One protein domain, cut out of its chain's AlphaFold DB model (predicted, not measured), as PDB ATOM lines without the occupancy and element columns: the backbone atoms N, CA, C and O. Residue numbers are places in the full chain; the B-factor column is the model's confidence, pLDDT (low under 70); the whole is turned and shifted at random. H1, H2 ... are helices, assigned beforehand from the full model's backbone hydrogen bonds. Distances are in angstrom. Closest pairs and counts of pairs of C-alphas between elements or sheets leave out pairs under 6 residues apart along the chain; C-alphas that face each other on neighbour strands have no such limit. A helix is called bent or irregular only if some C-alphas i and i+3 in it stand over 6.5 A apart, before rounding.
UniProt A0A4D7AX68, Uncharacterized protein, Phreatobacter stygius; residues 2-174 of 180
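Overview. This is residues 2 to 174 of the 180 residues of an uncharacterized protein of Phreatobacter stygius (UniProt A0A4D7AX68). Three long helices, H1, H3 and H6, lie side by side in an elongated bundle; H4 packs with its first residues, 98 to 105, on residues 153 to 160 of H6, partway along that helix, and from there splays away from it. H2 folds back along the first part of H3, and short H5 comes just before H6. The printed part has 173 residues with six named helices, H1 to H6 in order, and no named strand: all helix. It is only just compact, close to loose, with a radius of gyration of the C-alphas of 18.6 A and spans of 62 by 35 by 21 A.

Arrangement. H1, residues 2 to 21, touches H3, residues 59 to 89, closest at the C-alphas of Val 16 and Thr 68, 6.5 A apart. H1 also touches H6, residues 139 to 172, at a shallow tilt of 22 degrees, opposite ways; the closest C-alphas, Cys 9 and Ala 151, are 5.4 A apart. H2, residues 43 to 55, forms a hairpin with H3; the closest C-alphas, Leu 50 and Ala 62, are 5.4 A apart. H3 and H6 touch, the same way at 16 degrees, a shallow tilt, with C-alphas 76 and 154 closest at 4.1 A. H4, residues 98 to 125, touches H6 with residues 98 to 105 alone, at a steep tilt of 39 degrees, opposite ways; the closest C-alphas, Ser 101 and His 156, are 5.7 A apart. H5, residues 131 to 136, is close to but not clearly touching H6, with the C-alphas of Leu 135 and Tyr 141 closest at 7.5 A. In H1, H5 and H6 every O i to N i+4 pair is within hydrogen-bond range; H2 has 8 of 9, H3 24 of 27 and H4 22 of 24.

Along the chain. H1 begins at C-alpha 2, (228.613, 191.302, 324.778), and is 28.5 A long. H3 is 44.1 A long and only just irregular, with C-alphas 84 and 87 6.9 A apart. H4, 36.9 A, is irregular, with C-alphas 117 and 120 7.5 A apart, and has a kink of 60 degrees near residue 119. H6, 48.1 A, ends at C-alpha 172, (245.461, 187.725, 306.344).

Size, cuts and confidence. The two C-alphas farthest apart, of Pro 129 and Gly 174, are 63.3 A apart. The printed part has no cut. The link from H1 to H2, 21 residues, is long. The mean pLDDT of the printed part is 89.0; residues 43 and 132 are under 70.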
ATOM      1  N   LYS A   2     230.012 191.610 324.380       86.56
ATOM      2  CA  LYS A   2     228.613 191.302 324.778       86.56
ATOM      3  C   LYS A   2     228.043 192.226 325.869       86.56
ATOM      4  O   LYS A   2     226.983 192.799 325.676       86.56
ATOM      5  N   ARG A   3     228.782 192.445 326.969       89.62
ATOM      6  CA  ARG A   3     228.379 193.395 328.030       89.62
ATOM      7  C   ARG A   3     228.193 194.824 327.507       89.62
ATOM      8  O   ARG A   3     227.198 195.447 327.825       89.62
ATOM      9  N   LEU A   4     229.114 195.299 326.666       89.44
ATOM     10  CA  LEU A   4     229.045 196.633 326.064       89.44
ATOM     11  C   LEU A   4     227.819 196.780 325.155       89.44
ATOM     12  O   LEU A   4     227.131 197.785 325.256       89.44
ATOM     13  N   ILE A   5     227.515 195.769 324.333       91.00
ATOM     14  CA  ILE A   5     226.301 195.742 323.502       91.00
ATOM     15  C   ILE A   5     225.054 195.826 324.388       91.00
ATOM     16  O   ILE A   5     224.204 196.673 324.156       91.00
ATOM     17  N   VAL A   6     224.967 194.994 325.433       93.44
ATOM     18  CA  VAL A   6     223.821 194.994 326.359       93.44
ATOM     19  C   VAL A   6     223.659 196.351 327.044       93.44
ATOM     20  O   VAL A   6     222.553 196.878 327.077       93.44
ATOM     21  N   THR A   7     224.744 196.944 327.551       93.19
ATOM     22  CA  THR A   7     224.709 198.274 328.173       93.19
ATOM     23  C   THR A   7     224.271 199.347 327.178       93.19
ATOM     24  O   THR A   7     223.407 200.154 327.505       93.19
ATOM     25  N   PHE A   8     224.816 199.337 325.960       92.69
ATOM     26  CA  PHE A   8     224.469 200.302 324.918       92.69
ATOM     27  C   PHE A   8     222.994 200.195 324.511       92.69
ATOM     28  O   PHE A   8     222.284 201.197 324.495       92.69
ATOM     29  N   CYS A   9     222.504 198.974 324.271       94.12
ATOM     30  CA  CYS A   9     221.095 198.711 323.993       94.12
ATOM     31  C   CYS A   9     220.195 199.131 325.162       94.12
ATOM     32  O   CYS A   9     219.154 199.733 324.933       94.12
ATOM     33  N   GLY A  10     220.601 198.868 326.408       94.31
ATOM     34  CA  GLY A  10     219.861 199.297 327.595       94.31
ATOM     35  C   GLY A  10     219.725 200.819 327.685       94.31
ATOM     36  O   GLY A  10     218.617 201.318 327.862       94.31
ATOM     37  N   ILE A  11     220.824 201.557 327.490       94.62
ATOM     38  CA  ILE A  11     220.817 203.030 327.462       94.62
ATOM     39  C   ILE A  11     219.899 203.541 326.351       94.62
ATOM     40  O   ILE A  11     219.090 204.435 326.583       94.62
ATOM     41  N   TYR A  12     219.991 202.957 325.158       95.56
ATOM     42  CA  TYR A  12     219.142 203.322 324.032       95.56
ATOM     43  C   TYR A  12     217.649 203.091 324.315       95.56
ATOM     44  O   TYR A  12     216.846 203.993 324.095       95.56
ATOM     45  N   LEU A  13     217.270 201.926 324.851       95.06
ATOM     46  CA  LEU A  13     215.875 201.633 325.194       95.06
ATOM     47  C   LEU A  13     215.336 202.611 326.247       95.06
ATOM     48  O   LEU A  13     214.207 203.082 326.123       95.06
ATOM     49  N   VAL A  14     216.154 202.968 327.244       94.81
ATOM     50  CA  VAL A  14     215.806 203.999 328.232       94.81
ATOM     51  C   VAL A  14     215.642 205.365 327.565       94.81
ATOM     52  O   VAL A  14     214.673 206.061 327.852       94.81
ATOM     53  N   ALA A  15     216.530 205.745 326.644       92.75
ATOM     54  CA  ALA A  15     216.434 207.014 325.926       92.75
ATOM     55  C   ALA A  15     215.143 207.111 325.095       92.75
ATOM     56  O   ALA A  15     214.468 208.138 325.140       92.75
ATOM     57  N   VAL A  16     214.754 206.037 324.398       92.81
ATOM     58  CA  VAL A  16     213.481 205.992 323.661       92.81
ATOM     59  C   VAL A  16     212.288 206.054 324.611       92.81
ATOM     60  O   VAL A  16     211.340 206.787 324.342       92.81
ATOM     61  N   ALA A  17     212.327 205.338 325.738       91.81
ATOM     62  CA  ALA A  17     211.260 205.389 326.736       91.81
ATOM     63  C   ALA A  17     211.095 206.796 327.335       91.81
ATOM     64  O   ALA A  17     209.971 207.268 327.495       91.81
ATOM     65  N   LEU A  18     212.200 207.494 327.613       91.62
ATOM     66  CA  LEU A  18     212.181 208.878 328.087       91.62
ATOM     67  C   LEU A  18     211.638 209.831 327.020       91.62
ATOM     68  O   LEU A  18     210.773 210.647 327.329       91.62
ATOM     69  N   ALA A  19     212.081 209.701 325.765       88.81
ATOM     70  CA  ALA A  19     211.546 210.484 324.653       88.81
ATOM     71  C   ALA A  19     210.033 210.256 324.488       88.81
ATOM     72  O   ALA A  19     209.271 211.213 324.374       88.81
ATOM     73  N   ALA A  20     209.580 209.006 324.571       88.94
ATOM     74  CA  ALA A  20     208.165 208.666 324.542       88.94
ATOM     75  C   ALA A  20     207.393 209.293 325.714       88.94
ATOM     76  O   ALA A  20     206.325 209.863 325.501       88.94
ATOM     77  N   ALA A  21     207.949 209.282 326.929       89.56
ATOM     78  CA  ALA A  21     207.316 209.880 328.105       89.56
ATOM     79  C   ALA A  21     207.050 211.391 327.945       89.56
ATOM     80  O   ALA A  21     206.085 211.902 328.510       89.56
ATOM     81  N   THR A  22     207.845 212.103 327.134       89.62
ATOM     82  CA  THR A  22     207.632 213.544 326.882       89.62
ATOM     83  C   THR A  22     206.358 213.871 326.102       89.62
ATOM     84  O   THR A  22     205.909 215.011 326.121       89.62
ATOM     85  N   THR A  23     205.750 212.887 325.438       86.50
ATOM     86  CA  THR A  23     204.528 213.073 324.635       86.50
ATOM     87  C   THR A  23     203.222 212.996 325.439       86.50
ATOM     88  O   THR A  23     202.145 213.215 324.885       86.50
ATOM     89  N   GLY A  24     203.282 212.650 326.730       82.94
ATOM     90  CA  GLY A  24     202.092 212.404 327.547       82.94
ATOM     91  C   GLY A  24     201.262 211.212 327.048       82.94
ATOM     92  O   GLY A  24     201.795 210.135 326.785       82.94
ATOM     93  N   HIS A  25     199.943 211.395 326.928       78.25
ATOM     94  CA  HIS A  25     199.018 210.348 326.471       78.25
ATOM     95  C   HIS A  25     198.994 210.152 324.952       78.25
ATOM     96  O   HIS A  25     198.440 209.158 324.485       78.25
ATOM     97  N   GLY A  26     199.641 211.029 324.177       80.25
ATOM     98  CA  GLY A  26     199.564 210.978 322.722       80.25
ATOM     99  C   GLY A  26     199.920 209.593 322.172       80.25
ATOM    100  O   GLY A  26     199.213 209.040 321.331       80.25
ATOM    101  N   LEU A  27     200.989 208.958 322.646       83.06
ATOM    102  CA  LEU A  27     201.441 207.701 322.035       83.06
ATOM    103  C   LEU A  27     200.507 206.504 322.273       83.06
ATOM    104  O   LEU A  27     200.607 205.519 321.542       83.06
ATOM    105  N   ILE A  28     199.609 206.571 323.255       87.62
ATOM    106  CA  ILE A  28     198.618 205.517 323.527       87.62
ATOM    107  C   ILE A  28     197.237 205.838 322.947       87.62
ATOM    108  O   ILE A  28     196.330 205.015 323.049       87.62
ATOM    109  N   GLU A  29     197.080 206.999 322.314       88.44
ATOM    110  CA  GLU A  29     195.871 207.362 321.586       88.44
ATOM    111  C   GLU A  29     195.973 206.931 320.114       88.44
ATOM    112  O   GLU A  29     196.960 207.273 319.443       88.44
ATOM    113  N   PRO A  30     194.958 206.211 319.594       88.44
ATOM    114  CA  PRO A  30     194.834 205.878 318.180       88.44
ATOM    115  C   PRO A  30     194.952 207.107 317.282       88.44
ATOM    116  O   PRO A  30     194.282 208.115 317.502       88.44
ATOM    117  N   VAL A  31     195.770 207.014 316.236       88.25
ATOM    118  CA  VAL A  31     195.872 208.058 315.213       88.25
ATOM    119  C   VAL A  31     195.023 207.663 314.001       88.25
ATOM    120  O   VAL A  31     195.274 206.617 313.393       88.25
ATOM    121  N   PRO A  32     194.032 208.481 313.603       82.69
ATOM    122  CA  PRO A  32     193.268 208.243 312.384       82.69
ATOM    123  C   PRO A  32     194.176 208.188 311.150       82.69
ATOM    124  O   PRO A  32     195.117 208.967 311.027       82.69
ATOM    125  N   GLY A  33     193.893 207.275 310.220       74.06
ATOM    126  CA  GLY A  33     194.671 207.153 308.980       74.06
ATOM    127  C   GLY A  33     196.042 206.485 309.140       74.06
ATOM    128  O   GLY A  33     196.819 206.471 308.190       74.06
ATOM    129  N   TYR A  34     196.351 205.894 310.301       78.75
ATOM    130  CA  TYR A  34     197.537 205.048 310.452       78.75
ATOM    131  C   TYR A  34     197.452 203.829 309.522       78.75
ATOM    132  O   TYR A  34     196.708 202.884 309.779       78.75
ATOM    133  N   ARG A  35     198.264 203.829 308.461       77.25
ATOM    134  CA  ARG A  35     198.385 202.706 307.521       77.25
ATOM    135  C   ARG A  35     198.837 201.432 308.245       77.25
ATOM    136  O   ARG A  35     199.655 201.485 309.173       77.25
ATOM    137  N   LEU A  36     198.330 200.275 307.832       82.00
ATOM    138  CA  LEU A  36     198.842 198.994 308.313       82.00
ATOM    139  C   LEU A  36     200.255 198.774 307.761       82.00
ATOM    140  O   LEU A  36     200.528 199.009 306.592       82.00
ATOM    141  N   ALA A  37     201.167 198.333 308.618       81.81
ATOM    142  CA  ALA A  37     202.525 197.991 308.221       81.81
ATOM    143  C   ALA A  37     202.974 196.761 309.006       81.81
ATOM    144  O   ALA A  37     202.463 196.496 310.094       81.81
ATOM    145  N   ILE A  38     203.935 196.022 308.455       83.06
ATOM    146  CA  ILE A  38     204.509 194.830 309.102       83.06
ATOM    147  C   ILE A  38     205.830 195.167 309.791       83.06
ATOM    148  O   ILE A  38     206.131 194.629 310.854       83.06
ATOM    149  N   LEU A  39     206.618 196.073 309.207       87.38
ATOM    150  CA  LEU A  39     207.962 196.376 309.674       87.38
ATOM    151  C   LEU A  39     208.286 197.861 309.501       87.38
ATOM    152  O   LEU A  39     208.037 198.455 308.455       87.38
ATOM    153  N   TRP A  40     208.876 198.448 310.539       88.88
ATOM    154  CA  TRP A  40     209.249 199.864 310.566       88.88
ATOM    155  C   TRP A  40     210.451 200.193 309.672       88.88
ATOM    156  O   TRP A  40     210.596 201.332 309.258       88.88
ATOM    157  N   MET A  41     211.306 199.204 309.384       86.19
ATOM    158  CA  MET A  41     212.502 199.374 308.551       86.19
ATOM    159  C   MET A  41     212.180 199.547 307.059       86.19
ATOM    160  O   MET A  41     213.087 199.840 306.284       86.19
ATOM    161  N   ALA A  42     210.924 199.342 306.650       80.88
ATOM    162  CA  ALA A  42     210.480 199.660 305.300       80.88
ATOM    163  C   ALA A  42     210.309 201.189 305.169       80.88
ATOM    164  O   ALA A  42     209.630 201.782 306.015       80.88
ATOM    165  N   PRO A  43     210.918 201.839 304.160       68.19
ATOM    166  CA  PRO A  43     210.925 203.299 304.044       68.19
ATOM    167  C   PRO A  43     209.513 203.890 303.939       68.19
ATOM    168  O   PRO A  43     209.232 204.928 304.535       68.19
ATOM    169  N   GLU A  44     208.590 203.173 303.296       73.25
ATOM    170  CA  GLU A  44     207.195 203.587 303.120       73.25
ATOM    171  C   GLU A  44     206.427 203.630 304.452       73.25
ATOM    172  O   GLU A  44     205.412 204.318 304.576       73.25
ATOM    173  N   THR A  45     206.899 202.894 305.466       83.69
ATOM    174  CA  THR A  45     206.273 202.863 306.791       83.69
ATOM    175  C   THR A  45     206.505 204.170 307.543       83.69
ATOM    176  O   THR A  45     205.596 204.631 308.230       83.69
ATOM    177  N   LEU A  46     207.695 204.773 307.437       88.38
ATOM    178  CA  LEU A  46     207.997 206.019 308.143       88.38
ATOM    179  C   LEU A  46     207.152 207.169 307.598       88.38
ATOM    180  O   LEU A  46     206.478 207.841 308.376       88.38
ATOM    181  N   GLU A  47     207.165 207.368 306.281       88.06
ATOM    182  CA  GLU A  47     206.447 208.464 305.620       88.06
ATOM    183  C   GLU A  47     204.951 208.414 305.941       88.06
ATOM    184  O   GLU A  47     204.407 209.362 306.503       88.06
ATOM    185  N   ALA A  48     204.315 207.254 305.744       86.38
ATOM    186  CA  ALA A  48     202.892 207.081 306.028       86.38
ATOM    187  C   ALA A  48     202.526 207.352 307.503       86.38
ATOM    188  O   ALA A  48     201.432 207.835 307.802       86.38
ATOM    189  N   ARG A  49     203.423 207.036 308.448       88.81
ATOM    190  CA  ARG A  49     203.211 207.300 309.883       88.81
ATOM    191  C   ARG A  49     203.334 208.788 310.200       88.81
ATOM    192  O   ARG A  49     202.522 209.307 310.964       88.81
ATOM    193  N   LEU A  50     204.331 209.463 309.626       91.69
ATOM    194  CA  LEU A  50     204.533 210.898 309.820       91.69
ATOM    195  C   LEU A  50     203.374 211.700 309.231       91.69
ATOM    196  O   LEU A  50     202.839 212.564 309.924       91.69
ATOM    197  N   ASP A  51     202.926 211.359 308.024       91.25
ATOM    198  CA  ASP A  51     201.792 212.016 307.372       91.25
ATOM    199  C   ASP A  51     200.514 211.896 308.204       91.25
ATOM    200  O   ASP A  51     199.805 212.882 308.406       91.25
ATOM    201  N   ALA A  52     200.242 210.714 308.761       90.31
ATOM    202  CA  ALA A  52     199.073 210.509 309.608       90.31
ATOM    203  C   ALA A  52     199.155 211.297 310.931       90.31
ATOM    204  O   ALA A  52     198.164 211.897 311.355       90.31
ATOM    205  N   LEU A  53     200.330 211.358 311.572       92.19
ATOM    206  CA  LEU A  53     200.532 212.173 312.780       92.19
ATOM    207  C   LEU A  53     200.354 213.667 312.493       92.19
ATOM    208  O   LEU A  53     199.657 214.364 313.232       92.19
ATOM    209  N   ILE A  54     200.949 214.163 311.409       93.19
ATOM    210  CA  ILE A  54     200.842 215.568 311.003       93.19
ATOM    211  C   ILE A  54     199.393 215.904 310.634       93.19
ATOM    212  O   ILE A  54     198.864 216.916 311.098       93.19
ATOM    213  N   GLY A  55     198.717 215.033 309.879       91.19
ATOM    214  CA  GLY A  55     197.303 215.174 309.526       91.19
ATOM    215  C   GLY A  55     196.381 215.226 310.748       91.19
ATOM    216  O   GLY A  55     195.423 215.999 310.771       91.19
ATOM    217  N   ALA A  56     196.717 214.488 311.810       91.81
ATOM    218  CA  ALA A  56     196.018 214.525 313.093       91.81
ATOM    219  C   ALA A  56     196.391 215.731 313.984       91.81
ATOM    220  O   ALA A  56     195.901 215.825 315.108       91.81
ATOM    221  N   ARG A  57     197.232 216.665 313.507       93.06
ATOM    222  CA  ARG A  57     197.786 217.809 314.266       93.06
ATOM    223  C   ARG A  57     198.658 217.402 315.462       93.06
ATOM    224  O   ARG A  57     198.751 218.128 316.448       93.06
ATOM    225  N   ARG A  58     199.329 216.256 315.353       92.25
ATOM    226  CA  ARG A  58     200.178 215.640 316.386       92.25
ATOM    227  C   ARG A  58     201.662 215.761 316.028       92.25
ATOM    228  O   ARG A  58     202.411 214.786 315.954       92.25
ATOM    229  N   SER A  59     202.083 216.993 315.727       92.56
ATOM    230  CA  SER A  59     203.416 217.297 315.186       92.56
ATOM    231  C   SER A  59     204.549 216.987 316.166       92.56
ATOM    232  O   SER A  59     205.649 216.635 315.742       92.56
ATOM    233  N   PHE A  60     204.304 217.099 317.475       92.44
ATOM    234  CA  PHE A  60     205.308 216.758 318.482       92.44
ATOM    235  C   PHE A  60     205.599 215.257 318.487       92.44
ATOM    236  O   PHE A  60     206.757 214.843 318.449       92.44
ATOM    237  N   GLU A  61     204.561 214.427 318.434       93.56
ATOM    238  CA  GLU A  61     204.711 212.979 318.347       93.56
ATOM    239  C   GLU A  61     205.331 212.549 317.018       93.56
ATOM    240  O   GLU A  61     206.128 211.612 317.008       93.56
ATOM    241  N   ALA A  62     205.050 213.264 315.922       92.38
ATOM    242  CA  ALA A  62     205.739 213.061 314.646       92.38
ATOM    243  C   ALA A  62     207.253 213.281 314.778       92.38
ATOM    244  O   ALA A  62     208.036 212.450 314.318       92.38
ATOM    245  N   MET A  63     207.679 214.346 315.469       93.56
ATOM    246  CA  MET A  63     209.100 214.594 315.737       93.56
ATOM    247  C   MET A  63     209.724 213.500 316.607       93.56
ATOM    248  O   MET A  63     210.815 213.024 316.296       93.56
ATOM    249  N   VAL A  64     209.037 213.062 317.667       92.88
ATOM    250  CA  VAL A  64     209.517 211.964 318.525       92.88
ATOM    251  C   VAL A  64     209.645 210.663 317.728       92.88
ATOM    252  O   VAL A  64     210.639 209.947 317.874       92.88
ATOM    253  N   TYR A  65     208.689 210.373 316.841       92.06
ATOM    254  CA  TYR A  65     208.724 209.203 315.968       92.06
ATOM    255  C   TYR A  65     209.886 209.255 314.973       92.06
ATOM    256  O   TYR A  65     210.683 208.317 314.916       92.06
ATOM    257  N   ALA A  66     210.038 210.362 314.240       93.00
ATOM    258  CA  ALA A  66     211.136 210.561 313.295       93.00
ATOM    259  C   ALA A  66     212.507 210.500 313.988       93.00
ATOM    260  O   ALA A  66     213.420 209.820 313.517       93.00
ATOM    261  N   GLY A  67     212.638 211.160 315.143       92.75
ATOM    262  CA  GLY A  67     213.855 211.140 315.952       92.75
ATOM    263  C   GLY A  67     214.196 209.736 316.447       92.75
ATOM    264  O   GLY A  67     215.342 209.302 316.326       92.75
ATOM    265  N   THR A  68     213.202 208.984 316.926       93.56
ATOM    266  CA  THR A  68     213.398 207.589 317.348       93.56
ATOM    267  C   THR A  68     213.794 206.709 316.170       93.56
ATOM    268  O   THR A  68     214.704 205.894 316.303       93.56
ATOM    269  N   HIS A  69     213.183 206.898 315.002       94.00
ATOM    270  CA  HIS A  69     213.538 206.168 313.788       94.00
ATOM    271  C   HIS A  69     214.995 206.410 313.378       94.00
ATOM    272  O   HIS A  69     215.755 205.458 313.187       94.00
ATOM    273  N   ALA A  70     215.420 207.674 313.312       93.56
ATOM    274  CA  ALA A  70     216.805 208.031 313.011       93.56
ATOM    275  C   ALA A  70     217.784 207.459 314.052       93.56
ATOM    276  O   ALA A  70     218.800 206.859 313.694       93.56
ATOM    277  N   LEU A  71     217.452 207.574 315.343       94.38
ATOM    278  CA  LEU A  71     218.260 207.029 316.433       94.38
ATOM    279  C   LEU A  71     218.381 205.500 316.352       94.38
ATOM    280  O   LEU A  71     219.449 204.954 316.617       94.38
ATOM    281  N   SER A  72     217.317 204.809 315.946       95.62
ATOM    282  CA  SER A  72     217.295 203.352 315.778       95.62
ATOM    283  C   SER A  72     218.295 202.889 314.717       95.62
ATOM    284  O   SER A  72     219.085 201.974 314.962       95.62
ATOM    285  N   TRP A  73     218.335 203.567 313.567       95.56
ATOM    286  CA  TRP A  73     219.351 203.320 312.542       95.56
ATOM    287  C   TRP A  73     220.760 203.682 313.016       95.56
ATOM    288  O   TRP A  73     221.697 202.914 312.785       95.56
ATOM    289  N   ALA A  74     220.915 204.796 313.735       95.31
ATOM    290  CA  ALA A  74     222.200 205.197 314.304       95.31
ATOM    291  C   ALA A  74     222.743 204.157 315.302       95.31
ATOM    292  O   ALA A  74     223.939 203.862 315.299       95.31
ATOM    293  N   VAL A  75     221.876 203.550 316.115       95.56
ATOM    294  CA  VAL A  75     222.224 202.466 317.047       95.56
ATOM    295  C   VAL A  75     222.689 201.223 316.304       95.56
ATOM    296  O   VAL A  75     223.742 200.681 316.643       95.56
ATOM    297  N   ILE A  76     221.958 200.796 315.269       96.62
ATOM    298  CA  ILE A  76     222.364 199.664 314.424       96.62
ATOM    299  C   ILE A  76     223.749 199.935 313.823       96.62
ATOM    300  O   ILE A  76     224.657 199.120 313.991       96.62
ATOM    301  N   GLY A  77     223.937 201.097 313.191       97.12
ATOM    302  CA  GLY A  77     225.211 201.486 312.585       97.12
ATOM    303  C   GLY A  77     226.357 201.549 313.596       97.12
ATOM    304  O   GLY A  77     227.433 201.009 313.351       97.12
ATOM    305  N   THR A  78     226.118 202.123 314.776       96.19
ATOM    306  CA  THR A  78     227.124 202.223 315.845       96.19
ATOM    307  C   THR A  78     227.545 200.846 316.351       96.19
ATOM    308  O   THR A  78     228.736 200.574 316.498       96.19
ATOM    309  N   LEU A  79     226.590 199.944 316.585       96.62
ATOM    310  CA  LEU A  79     226.885 198.581 317.019       96.62
ATOM    311  C   LEU A  79     227.650 197.801 315.944       96.62
ATOM    312  O   LEU A  79     228.609 197.097 316.271       96.62
ATOM    313  N   VAL A  80     227.290 197.962 314.670       96.50
ATOM    314  CA  VAL A  80     228.034 197.394 313.538       96.50
ATOM    315  C   VAL A  80     229.474 197.912 313.512       96.50
ATOM    316  O   VAL A  80     230.401 197.107 313.436       96.50
ATOM    317  N   LEU A  81     229.683 199.223 313.662       95.94
ATOM    318  CA  LEU A  81     231.018 199.830 313.720       95.94
ATOM    319  C   LEU A  81     231.839 199.315 314.906       95.94
ATOM    320  O   LEU A  81     233.015 198.992 314.752       95.94
ATOM    321  N   ILE A  82     231.227 199.172 316.083       93.88
ATOM    322  CA  ILE A  82     231.881 198.558 317.245       93.88
ATOM    323  C   ILE A  82     232.314 197.125 316.917       93.88
ATOM    324  O   ILE A  82     233.426 196.727 317.269       93.88
ATOM    325  N   GLY A  83     231.455 196.354 316.244       93.25
ATOM    326  CA  GLY A  83     231.774 195.001 315.801       93.25
ATOM    327  C   GLY A  83     232.929 194.965 314.809       93.25
ATOM    328  O   GLY A  83     233.812 194.126 314.941       93.25
ATOM    329  N   LEU A  84     232.980 195.928 313.890       94.69
ATOM    330  CA  LEU A  84     234.050 196.070 312.907       94.69
ATOM    331  C   LEU A  84     235.403 196.393 313.561       94.69
ATOM    332  O   LEU A  84     236.423 195.795 313.232       94.69
ATOM    333  N   ILE A  85     235.414 197.346 314.495       93.88
ATOM    334  CA  ILE A  85     236.648 197.902 315.063       93.88
ATOM    335  C   ILE A  85     237.218 196.995 316.156       93.88
ATOM    336  O   ILE A  85     238.433 196.873 316.300       93.88
ATOM    337  N   ARG A  86     236.364 196.345 316.955       91.44
ATOM    338  CA  ARG A  86     236.810 195.639 318.164       91.44
ATOM    339  C   ARG A  86     237.872 194.548 317.915       91.44
ATOM    340  O   ARG A  86     238.824 194.533 318.698       91.44
ATOM    341  N   PRO A  87     237.778 193.695 316.876       90.25
ATOM    342  CA  PRO A  87     238.809 192.704 316.556       90.25
ATOM    343  C   PRO A  87     240.176 193.310 316.212       90.25
ATOM    344  O   PRO A  87     241.197 192.653 316.392       90.25
ATOM    345  N   LEU A  88     240.209 194.556 315.728       90.19
ATOM    346  CA  LEU A  88     241.438 195.246 315.326       90.19
ATOM    347  C   LEU A  88     242.232 195.780 316.526       90.19
ATOM    348  O   LEU A  88     243.438 195.982 316.424       90.19
ATOM    349  N   LEU A  89     241.573 195.992 317.669       89.62
ATOM    350  CA  LEU A  89     242.156 196.642 318.847       89.62
ATOM    351  C   LEU A  89     242.863 195.682 319.818       89.62
ATOM    352  O   LEU A  89     243.318 196.113 320.876       89.62
ATOM    353  N   GLY A  90     242.926 194.384 319.517       81.69
ATOM    354  CA  GLY A  90     243.621 193.420 320.369       81.69
ATOM    355  C   GLY A  90     243.110 191.986 320.243       81.69
ATOM    356  O   GLY A  90     242.253 191.695 319.405       81.69
ATOM    357  N   PRO A  91     243.624 191.071 321.086       81.69
ATOM    358  CA  PRO A  91     243.227 189.671 321.059       81.69
ATOM    359  C   PRO A  91     241.721 189.537 321.284       81.69
ATOM    360  O   PRO A  91     241.155 190.046 322.255       81.69
ATOM    361  N   SER A  92     241.077 188.847 320.352       87.25
ATOM    362  CA  SER A  92     239.639 188.617 320.323       87.25
ATOM    363  C   SER A  92     239.378 187.147 319.999       87.25
ATOM    364  O   SER A  92     240.236 186.460 319.451       87.25
ATOM    365  N   ARG A  93     238.188 186.659 320.348       87.38
ATOM    366  CA  ARG A  93     237.716 185.297 320.052       87.38
ATOM    367  C   ARG A  93     236.339 185.371 319.395       87.38
ATOM    368  O   ARG A  93     235.649 186.341 319.708       87.38
ATOM    369  N   PRO A  94     235.918 184.391 318.580       87.56
ATOM    370  CA  PRO A  94     234.564 184.350 318.031       87.56
ATOM    371  C   PRO A  94     233.488 184.480 319.120       87.56
ATOM    372  O   PRO A  94     233.641 183.953 320.230       87.56
ATOM    373  N   LEU A  95     232.421 185.227 318.838       88.12
ATOM    374  CA  LEU A  95     231.384 185.585 319.812       88.12
ATOM    375  C   LEU A  95     229.956 185.296 319.350       88.12
ATOM    376  O   LEU A  95     229.078 185.155 320.219       88.12
ATOM    377  N   ALA A  96     229.707 185.287 318.043       85.62
ATOM    378  CA  ALA A  96     228.390 185.136 317.457       85.62
ATOM    379  C   ALA A  96     227.888 183.701 317.627       85.62
ATOM    380  O   ALA A  96     228.579 182.727 317.350       85.62
ATOM    381  N   ASN A  97     226.637 183.563 318.064       89.50
ATOM    382  CA  ASN A  97     225.930 182.299 317.919       89.50
ATOM    383  C   ASN A  97     225.325 182.281 316.512       89.50
ATOM    384  O   ASN A  97     224.337 182.979 316.264       89.50
ATOM    385  N   THR A  98     225.931 181.520 315.598       85.06
ATOM    386  CA  THR A  98     225.538 181.471 314.183       85.06
ATOM    387  C   THR A  98     224.082 181.061 314.016       85.06
ATOM    388  O   THR A  98     223.358 181.693 313.255       85.06
ATOM    389  N   ARG A  99     223.606 180.073 314.788       86.44
ATOM    390  CA  ARG A  99     222.214 179.607 314.715       86.44
ATOM    391  C   ARG A  99     221.238 180.700 315.138       86.44
ATOM    392  O   ARG A  99     220.310 181.005 314.400       86.44
ATOM    393  N   ALA A 100     221.458 181.306 316.304       88.06
ATOM    394  CA  ALA A 100     220.581 182.366 316.797       88.06
ATOM    395  C   ALA A 100     220.585 183.582 315.859       88.06
ATOM    396  O   ALA A 100     219.538 184.151 315.569       88.06
ATOM    397  N   SER A 101     221.757 183.950 315.342       90.00
ATOM    398  CA  SER A 101     221.886 185.110 314.458       90.00
ATOM    399  C   SER A 101     221.302 184.852 313.071       90.00
ATOM    400  O   SER A 101     220.673 185.746 312.518       90.00
ATOM    401  N   ALA A 102     221.416 183.631 312.542       88.50
ATOM    402  CA  ALA A 102     220.745 183.232 311.308       88.50
ATOM    403  C   ALA A 102     219.217 183.259 311.456       88.50
ATOM    404  O   ALA A 102     218.535 183.748 310.562       88.50
ATOM    405  N   VAL A 103     218.677 182.802 312.592       91.56
ATOM    406  CA  VAL A 103     217.231 182.875 312.868       91.56
ATOM    407  C   VAL A 103     216.758 184.327 312.926       91.56
ATOM    408  O   VAL A 103     215.765 184.667 312.293       91.56
ATOM    409  N   VAL A 104     217.472 185.196 313.646       91.62
ATOM    410  CA  VAL A 104     217.079 186.605 313.792       91.62
ATOM    411  C   VAL A 104     217.200 187.367 312.474       91.62
ATOM    412  O   VAL A 104     216.245 188.021 312.064       91.62
ATOM    413  N   LEU A 105     218.342 187.278 311.787       92.31
ATOM    414  CA  LEU A 105     218.551 188.005 310.533       92.31
ATOM    415  C   LEU A 105     217.736 187.420 309.378       92.31
ATOM    416  O   LEU A 105     217.196 188.174 308.576       92.31
ATOM    417  N   GLY A 106     217.602 186.094 309.314       91.19
ATOM    418  CA  GLY A 106     216.727 185.426 308.353       91.19
ATOM    419  C   GLY A 106     215.259 185.775 308.587       91.19
ATOM    420  O   GLY A 106     214.546 186.081 307.636       91.19
ATOM    421  N   GLY A 107     214.820 185.822 309.849       91.75
ATOM    422  CA  GLY A 107     213.488 186.295 310.224       91.75
ATOM    423  C   GLY A 107     213.258 187.753 309.826       91.75
ATOM    424  O   GLY A 107     212.225 188.065 309.242       91.75
ATOM    425  N   LEU A 108     214.233 188.637 310.059       91.88
ATOM    426  CA  LEU A 108     214.156 190.039 309.643       91.88
ATOM    427  C   LEU A 108     214.074 190.187 308.118       91.88
ATOM    428  O   LEU A 108     213.237 190.937 307.624       91.88
ATOM    429  N   ALA A 109     214.900 189.452 307.371       89.75
ATOM    430  CA  ALA A 109     214.856 189.436 305.911       89.75
ATOM    431  C   ALA A 109     213.506 188.913 305.391       89.75
ATOM    432  O   ALA A 109     212.924 189.498 304.480       89.75
ATOM    433  N   GLY A 110     212.973 187.859 306.016       92.06
ATOM    434  CA  GLY A 110     211.640 187.338 305.723       92.06
ATOM    435  C   GLY A 110     210.536 188.357 306.006       92.06
ATOM    436  O   GLY A 110     209.641 188.518 305.185       92.06
ATOM    437  N   LEU A 111     210.618 189.094 307.119       90.62
ATOM    438  CA  LEU A 111     209.674 190.165 307.450       90.62
ATOM    439  C   LEU A 111     209.768 191.350 306.487       90.62
ATOM    440  O   LEU A 111     208.733 191.911 306.153       90.62
ATOM    441  N   LEU A 112     210.964 191.720 306.022       87.88
ATOM    442  CA  LEU A 112     211.142 192.749 304.989       87.88
ATOM    443  C   LEU A 112     210.488 192.327 303.672       87.88
ATOM    444  O   LEU A 112     209.723 193.091 303.086       87.88
ATOM    445  N   LEU A 113     210.746 191.092 303.235       89.12
ATOM    446  CA  LEU A 113     210.143 190.541 302.025       89.12
ATOM    447  C   LEU A 113     208.618 190.454 302.157       89.12
ATOM    448  O   LEU A 113     207.892 190.864 301.254       89.12
ATOM    449  N   LEU A 114     208.129 189.981 303.302       89.75
ATOM    450  CA  LEU A 114     206.701 189.917 303.588       89.75
ATOM    451  C   LEU A 114     206.075 191.312 303.629       89.75
ATOM    452  O   LEU A 114     205.008 191.494 303.059       89.75
ATOM    453  N   ALA A 115     206.728 192.293 304.258       87.00
ATOM    454  CA  ALA A 115     206.263 193.675 304.285       87.00
ATOM    455  C   ALA A 115     206.086 194.214 302.867       87.00
ATOM    456  O   ALA A 115     205.048 194.798 302.577       87.00
ATOM    457  N   HIS A 116     207.046 193.955 301.977       84.94
ATOM    458  CA  HIS A 116     206.974 194.388 300.588       84.94
ATOM    459  C   HIS A 116     205.832 193.705 299.816       84.94
ATOM    460  O   HIS A 116     205.027 194.375 299.174       84.94
ATOM    461  N   VAL A 117     205.718 192.377 299.913       89.19
ATOM    462  CA  VAL A 117     204.718 191.598 299.159       89.19
ATOM    463  C   VAL A 117     203.298 191.803 299.694       89.19
ATOM    464  O   VAL A 117     202.342 191.809 298.923       89.19
ATOM    465  N   ALA A 118     203.137 191.973 301.006       88.75
ATOM    466  CA  ALA A 118     201.828 192.077 301.639       88.75
ATOM    467  C   ALA A 118     201.215 193.479 301.555       88.75
ATOM    468  O   ALA A 118     200.033 193.611 301.870       88.75
ATOM    469  N   GLN A 119     201.956 194.518 301.137       84.94
ATOM    470  CA  GLN A 119     201.433 195.889 301.187       84.94
ATOM    471  C   GLN A 119     200.078 196.097 300.497       84.94
ATOM    472  O   GLN A 119     199.203 196.686 301.125       84.94
ATOM    473  N   PRO A 120     199.825 195.564 299.287       86.81
ATOM    474  CA  PRO A 120     198.522 195.731 298.641       86.81
ATOM    475  C   PRO A 120     197.363 195.181 299.484       86.81
ATOM    476  O   PRO A 120     196.272 195.744 299.510       86.81
ATOM    477  N   ILE A 121     197.608 194.085 300.209       87.62
ATOM    478  CA  ILE A 121     196.621 193.452 301.090       87.62
ATOM    479  C   ILE A 121     196.421 194.296 302.353       87.62
ATOM    480  O   ILE A 121     195.292 194.465 302.807       87.62
ATOM    481  N   LEU A 122     197.506 194.832 302.919       85.50
ATOM    482  CA  LEU A 122     197.460 195.699 304.098       85.50
ATOM    483  C   LEU A 122     196.726 197.012 303.808       85.50
ATOM    484  O   LEU A 122     195.984 197.495 304.663       85.50
ATOM    485  N   ASP A 123     196.880 197.550 302.600       83.12
ATOM    486  CA  ASP A 123     196.172 198.745 302.150       83.12
ATOM    487  C   ASP A 123     194.664 198.521 302.105       83.12
ATOM    488  O   ASP A 123     193.906 199.329 302.644       83.12
ATOM    489  N   GLU A 124     194.213 197.398 301.547       85.38
ATOM    490  CA  GLU A 124     192.787 197.068 301.526       85.38
ATOM    491  C   GLU A 124     192.262 196.761 302.936       85.38
ATOM    492  O   GLU A 124     191.217 197.266 303.345       85.38
ATOM    493  N   ALA A 125     193.027 196.003 303.729       82.94
ATOM    494  CA  ALA A 125     192.666 195.668 305.103       82.94
ATOM    495  C   ALA A 125     192.544 196.908 306.003       82.94
ATOM    496  O   ALA A 125     191.734 196.910 306.930       82.94
ATOM    497  N   SER A 126     193.291 197.981 305.720       78.56
ATOM    498  CA  SER A 126     193.223 199.236 306.481       78.56
ATOM    499  C   SER A 126     191.859 199.935 306.386       78.56
ATOM    500  O   SER A 126     191.523 200.743 307.251       78.56
ATOM    501  N   ARG A 127     191.047 199.593 305.377       81.00
ATOM    502  CA  ARG A 127     189.691 200.129 305.181       81.00
ATOM    503  C   ARG A 127     188.632 199.409 306.012       81.00
ATOM    504  O   ARG A 127     187.504 199.889 306.098       81.00
ATOM    505  N   ILE A 128     188.970 198.267 306.612       80.94
ATOM    506  CA  ILE A 128     188.045 197.452 307.397       80.94
ATOM    507  C   ILE A 128     188.198 197.823 308.883       80.94
ATOM    508  O   ILE A 128     189.265 197.601 309.465       80.94
ATOM    509  N   PRO A 129     187.151 198.363 309.538       74.56
ATOM    510  CA  PRO A 129     187.202 198.661 310.966       74.56
ATOM    511  C   PRO A 129     187.363 197.374 311.783       74.56
ATOM    512  O   PRO A 129     186.546 196.458 311.682       74.56
ATOM    513  N   SER A 130     188.401 197.292 312.614       76.31
ATOM    514  CA  SER A 130     188.659 196.138 313.476       76.31
ATOM    515  C   SER A 130     189.461 196.530 314.725       76.31
ATOM    516  O   SER A 130     190.080 197.591 314.812       76.31
ATOM    517  N   ALA A 131     189.488 195.648 315.727       71.81
ATOM    518  CA  ALA A 131     190.343 195.843 316.901       71.81
ATOM    519  C   ALA A 131     191.845 195.849 316.539       71.81
ATOM    520  O   ALA A 131     192.644 196.516 317.200       71.81
ATOM    521  N   SER A 132     192.237 195.140 315.472       69.31
ATOM    522  CA  SER A 132     193.622 195.122 314.994       69.31
ATOM    523  C   SER A 132     194.027 196.443 314.340       69.31
ATOM    524  O   SER A 132     195.147 196.900 314.575       69.31
ATOM    525  N   THR A 133     193.125 197.108 313.607       71.88
ATOM    526  CA  THR A 133     193.382 198.464 313.100       71.88
ATOM    527  C   THR A 133     193.544 199.459 314.251       71.88
ATOM    528  O   THR A 133     194.491 200.245 314.219       71.88
ATOM    529  N   MET A 134     192.763 199.342 315.333       77.00
ATOM    530  CA  MET A 134     192.962 200.158 316.542       77.00
ATOM    531  C   MET A 134     194.356 199.988 317.167       77.00
ATOM    532  O   MET A 134     195.058 200.978 317.349       77.00
ATOM    533  N   LEU A 135     194.812 198.763 317.445       77.25
ATOM    534  CA  LEU A 135     196.150 198.548 318.025       77.25
ATOM    535  C   LEU A 135     197.275 199.018 317.095       77.25
ATOM    536  O   LEU A 135     198.232 199.649 317.540       77.25
ATOM    537  N   SER A 136     197.146 198.753 315.793       78.50
ATOM    538  CA  SER A 136     198.130 199.181 314.794       78.50
ATOM    539  C   SER A 136     198.225 200.703 314.650       78.50
ATOM    540  O   SER A 136     199.250 201.207 314.190       78.50
ATOM    541  N   SER A 137     197.173 201.417 315.060       83.88
ATOM    542  CA  SER A 137     197.086 202.875 315.025       83.88
ATOM    543  C   SER A 137     197.698 203.566 316.246       83.88
ATOM    544  O   SER A 137     197.742 204.792 316.281       83.88
ATOM    545  N   LEU A 138     198.199 202.802 317.228       89.31
ATOM    546  CA  LEU A 138     198.874 203.324 318.416       89.31
ATOM    547  C   LEU A 138     200.354 203.624 318.124       89.31
ATOM    548  O   LEU A 138     201.130 202.693 317.873       89.31
ATOM    549  N   PRO A 139     200.811 204.885 318.218       88.81
ATOM    550  CA  PRO A 139     202.223 205.213 318.017       88.81
ATOM    551  C   PRO A 139     203.174 204.507 319.000       88.81
ATOM    552  O   PRO A 139     204.279 204.125 318.612       88.81
ATOM    553  N   ALA A 140     202.750 204.276 320.249       88.31
ATOM    554  CA  ALA A 140     203.544 203.605 321.284       88.31
ATOM    555  C   ALA A 140     203.934 202.179 320.885       88.31
ATOM    556  O   ALA A 140     205.079 201.776 321.087       88.31
ATOM    557  N   TYR A 141     203.000 201.430 320.289       87.06
ATOM    558  CA  TYR A 141     203.250 200.067 319.820       87.06
ATOM    559  C   TYR A 141     204.399 200.041 318.804       87.06
ATOM    560  O   TYR A 141     205.319 199.227 318.896       87.06
ATOM    561  N   TRP A 142     204.391 201.002 317.881       88.00
ATOM    562  CA  TRP A 142     205.410 201.128 316.849       88.00
ATOM    563  C   TRP A 142     206.758 201.591 317.380       88.00
ATOM    564  O   TRP A 142     207.775 201.030 316.984       88.00
ATOM    565  N   LEU A 143     206.781 202.568 318.288       90.75
ATOM    566  CA  LEU A 143     208.017 203.010 318.939       90.75
ATOM    567  C   LEU A 143     208.676 201.872 319.719       90.75
ATOM    568  O   LEU A 143     209.881 201.661 319.599       90.75
ATOM    569  N   ALA A 144     207.888 201.099 320.469       90.06
ATOM    570  CA  ALA A 144     208.389 199.952 321.215       90.06
ATOM    571  C   ALA A 144     208.931 198.860 320.280       90.06
ATOM    572  O   ALA A 144     210.049 198.378 320.473       90.06
ATOM    573  N   GLY A 145     208.169 198.503 319.240       90.38
ATOM    574  CA  GLY A 145     208.587 197.517 318.244       90.38
ATOM    575  C   GLY A 145     209.860 197.937 317.511       90.38
ATOM    576  O   GLY A 145     210.781 197.133 317.359       90.38
ATOM    577  N   MET A 146     209.950 199.208 317.119       93.38
ATOM    578  CA  MET A 146     211.127 199.811 316.497       93.38
ATOM    579  C   MET A 146     212.346 199.730 317.411       93.38
ATOM    580  O   MET A 146     213.370 199.175 317.015       93.38
ATOM    581  N   ALA A 147     212.214 200.196 318.653       93.94
ATOM    582  CA  ALA A 147     213.329 200.240 319.584       93.94
ATOM    583  C   ALA A 147     213.866 198.848 319.923       93.94
ATOM    584  O   ALA A 147     215.070 198.586 319.849       93.94
ATOM    585  N   LEU A 148     212.970 197.909 320.223       93.88
ATOM    586  CA  LEU A 148     213.364 196.545 320.543       93.88
ATOM    587  C   LEU A 148     214.036 195.856 319.349       93.88
ATOM    588  O   LEU A 148     215.105 195.260 319.491       93.88
ATOM    589  N   SER A 149     213.436 195.949 318.162       93.69
ATOM    590  CA  SER A 149     213.983 195.290 316.974       93.69
ATOM    591  C   SER A 149     215.286 195.929 316.492       93.69
ATOM    592  O   SER A 149     216.166 195.196 316.046       93.69
ATOM    593  N   ALA A 150     215.483 197.242 316.649       95.44
ATOM    594  CA  ALA A 150     216.760 197.900 316.375       95.44
ATOM    595  C   ALA A 150     217.869 197.407 317.312       95.44
ATOM    596  O   ALA A 150     218.952 197.042 316.850       95.44
ATOM    597  N   ALA A 151     217.585 197.318 318.617       94.94
ATOM    598  CA  ALA A 151     218.528 196.807 319.609       94.94
ATOM    599  C   ALA A 151     218.924 195.350 319.321       94.94
ATOM    600  O   ALA A 151     220.111 195.014 319.327       94.94
ATOM    601  N   ILE A 152     217.948 194.486 319.020       94.12
ATOM    602  CA  ILE A 152     218.188 193.077 318.678       94.12
ATOM    603  C   ILE A 152     218.999 192.973 317.381       94.12
ATOM    604  O   ILE A 152     220.045 192.322 317.355       94.12
ATOM    605  N   THR A 153     218.562 193.653 316.319       94.75
ATOM    606  CA  THR A 153     219.208 193.601 314.998       94.75
ATOM    607  C   THR A 153     220.644 194.105 315.069       94.75
ATOM    608  O   THR A 153     221.565 193.404 314.650       94.75
ATOM    609  N   GLY A 154     220.858 195.280 315.670       94.69
ATOM    610  CA  GLY A 154     222.188 195.854 315.854       94.69
ATOM    611  C   GLY A 154     223.104 194.949 316.677       94.69
ATOM    612  O   GLY A 154     224.270 194.776 316.327       94.69
ATOM    613  N   SER A 155     222.576 194.295 317.718       94.25
ATOM    614  CA  SER A 155     223.339 193.341 318.534       94.25
ATOM    615  C   SER A 155     223.816 192.137 317.719       94.25
ATOM    616  O   SER A 155     224.992 191.780 317.785       94.25
ATOM    617  N   HIS A 156     222.931 191.518 316.934       95.50
ATOM    618  CA  HIS A 156     223.285 190.357 316.115       95.50
ATOM    619  C   HIS A 156     224.239 190.718 314.975       95.50
ATOM    620  O   HIS A 156     225.235 190.019 314.777       95.50
ATOM    621  N   LEU A 157     223.990 191.829 314.276       95.19
ATOM    622  CA  LEU A 157     224.884 192.317 313.227       95.19
ATOM    623  C   LEU A 157     226.276 192.631 313.777       95.19
ATOM    624  O   LEU A 157     227.267 192.212 313.191       95.19
ATOM    625  N   SER A 158     226.362 193.299 314.930       95.75
ATOM    626  CA  SER A 158     227.635 193.606 315.590       95.75
ATOM    627  C   SER A 158     228.467 192.350 315.851       95.75
ATOM    628  O   SER A 158     229.656 192.313 315.537       95.75
ATOM    629  N   LEU A 159     227.840 191.297 316.388       94.50
ATOM    630  CA  LEU A 159     228.516 190.034 316.681       94.50
ATOM    631  C   LEU A 159     228.975 189.314 315.407       94.50
ATOM    632  O   LEU A 159     230.096 188.814 315.371       94.50
ATOM    633  N   ILE A 160     228.139 189.279 314.366       94.50
ATOM    634  CA  ILE A 160     228.499 188.660 313.084       94.50
ATOM    635  C   ILE A 160     229.655 189.408 312.426       94.50
ATOM    636  O   ILE A 160     230.634 188.786 312.025       94.50
ATOM    637  N   VAL A 161     229.567 190.736 312.338       95.06
ATOM    638  CA  VAL A 161     230.611 191.564 311.723       95.06
ATOM    639  C   VAL A 161     231.935 191.392 312.461       95.06
ATOM    640  O   VAL A 161     232.967 191.227 311.818       95.06
ATOM    641  N   HIS A 162     231.909 191.344 313.794       95.06
ATOM    642  CA  HIS A 162     233.095 191.041 314.592       95.06
ATOM    643  C   HIS A 162     233.746 189.714 314.200       95.06
ATOM    644  O   HIS A 162     234.955 189.670 313.970       95.06
ATOM    645  N   ASP A 163     232.965 188.641 314.098       93.69
ATOM    646  CA  ASP A 163     233.502 187.317 313.784       93.69
ATOM    647  C   ASP A 163     233.992 187.220 312.331       93.69
ATOM    648  O   ASP A 163     235.036 186.617 312.085       93.69
ATOM    649  N   ILE A 164     233.316 187.885 311.385       93.69
ATOM    650  CA  ILE A 164     233.771 188.006 309.989       93.69
ATOM    651  C   ILE A 164     235.131 188.704 309.926       93.69
ATOM    652  O   ILE A 164     236.053 188.209 309.281       93.69
ATOM    653  N   VAL A 165     235.285 189.841 310.607       93.94
ATOM    654  CA  VAL A 165     236.555 190.582 310.625       93.94
ATOM    655  C   VAL A 165     237.653 189.745 311.265       93.94
ATOM    656  O   VAL A 165     238.771 189.711 310.760       93.94
ATOM    657  N   LEU A 166     237.343 189.042 312.352       92.88
ATOM    658  CA  LEU A 166     238.291 188.169 313.034       92.88
ATOM    659  C   LEU A 166     238.766 187.030 312.120       92.88
ATOM    660  O   LEU A 166     239.965 186.761 312.055       92.88
ATOM    661  N   TRP A 167     237.850 186.426 311.360       91.38
ATOM    662  CA  TRP A 167     238.172 185.435 310.334       91.38
ATOM    663  C   TRP A 167     239.052 186.020 309.218       91.38
ATOM    664  O   TRP A 167     240.086 185.439 308.881       91.38
ATOM    665  N   CYS A 168     238.708 187.202 308.697       92.44
ATOM    666  CA  CYS A 168     239.514 187.903 307.693       92.44
ATOM    667  C   CYS A 168     240.932 188.206 308.202       92.44
ATOM    668  O   CYS A 168     241.904 187.999 307.478       92.44
ATOM    669  N   LEU A 169     241.068 188.657 309.454       90.38
ATOM    670  CA  LEU A 169     242.360 188.940 310.085       90.38
ATOM    671  C   LEU A 169     243.206 187.679 310.256       90.38
ATOM    672  O   LEU A 169     244.406 187.721 309.993       90.38
ATOM    673  N   ALA A 170     242.601 186.570 310.687       88.56
ATOM    674  CA  ALA A 170     243.295 185.290 310.816       88.56
ATOM    675  C   ALA A 170     243.834 184.823 309.457       88.56
ATOM    676  O   ALA A 170     245.017 184.498 309.339       88.56
ATOM    677  N   ARG A 171     242.995 184.903 308.415       89.25
ATOM    678  CA  ARG A 171     243.371 184.569 307.037       89.25
ATOM    679  C   ARG A 171     244.492 185.466 306.510       89.25
ATOM    680  O   ARG A 171     245.425 184.966 305.894       89.25
ATOM    681  N   TRP A 172     244.429 186.772 306.768       89.25
ATOM    682  CA  TRP A 172     245.461 187.725 306.344       89.25
ATOM    683  C   TRP A 172     246.809 187.498 307.045       89.25
ATOM    684  O   TRP A 172     247.856 187.660 306.429       89.25
ATOM    685  N   ARG A 173     246.798 187.076 308.316       88.31
ATOM    686  CA  ARG A 173     248.013 186.780 309.099       88.31
ATOM    687  C   ARG A 173     248.624 185.403 308.815       88.31
ATOM    688  O   ARG A 173     249.610 185.055 309.456       88.31
ATOM    689  N   GLY A 174     248.048 184.619 307.901       81.62
ATOM    690  CA  GLY A 174     248.529 183.271 307.590       81.62
ATOM    691  C   GLY A 174     248.312 182.257 308.718       81.62
ATOM    692  O   GLY A 174     248.984 181.232 308.744       81.62
TER     693      GLY A 174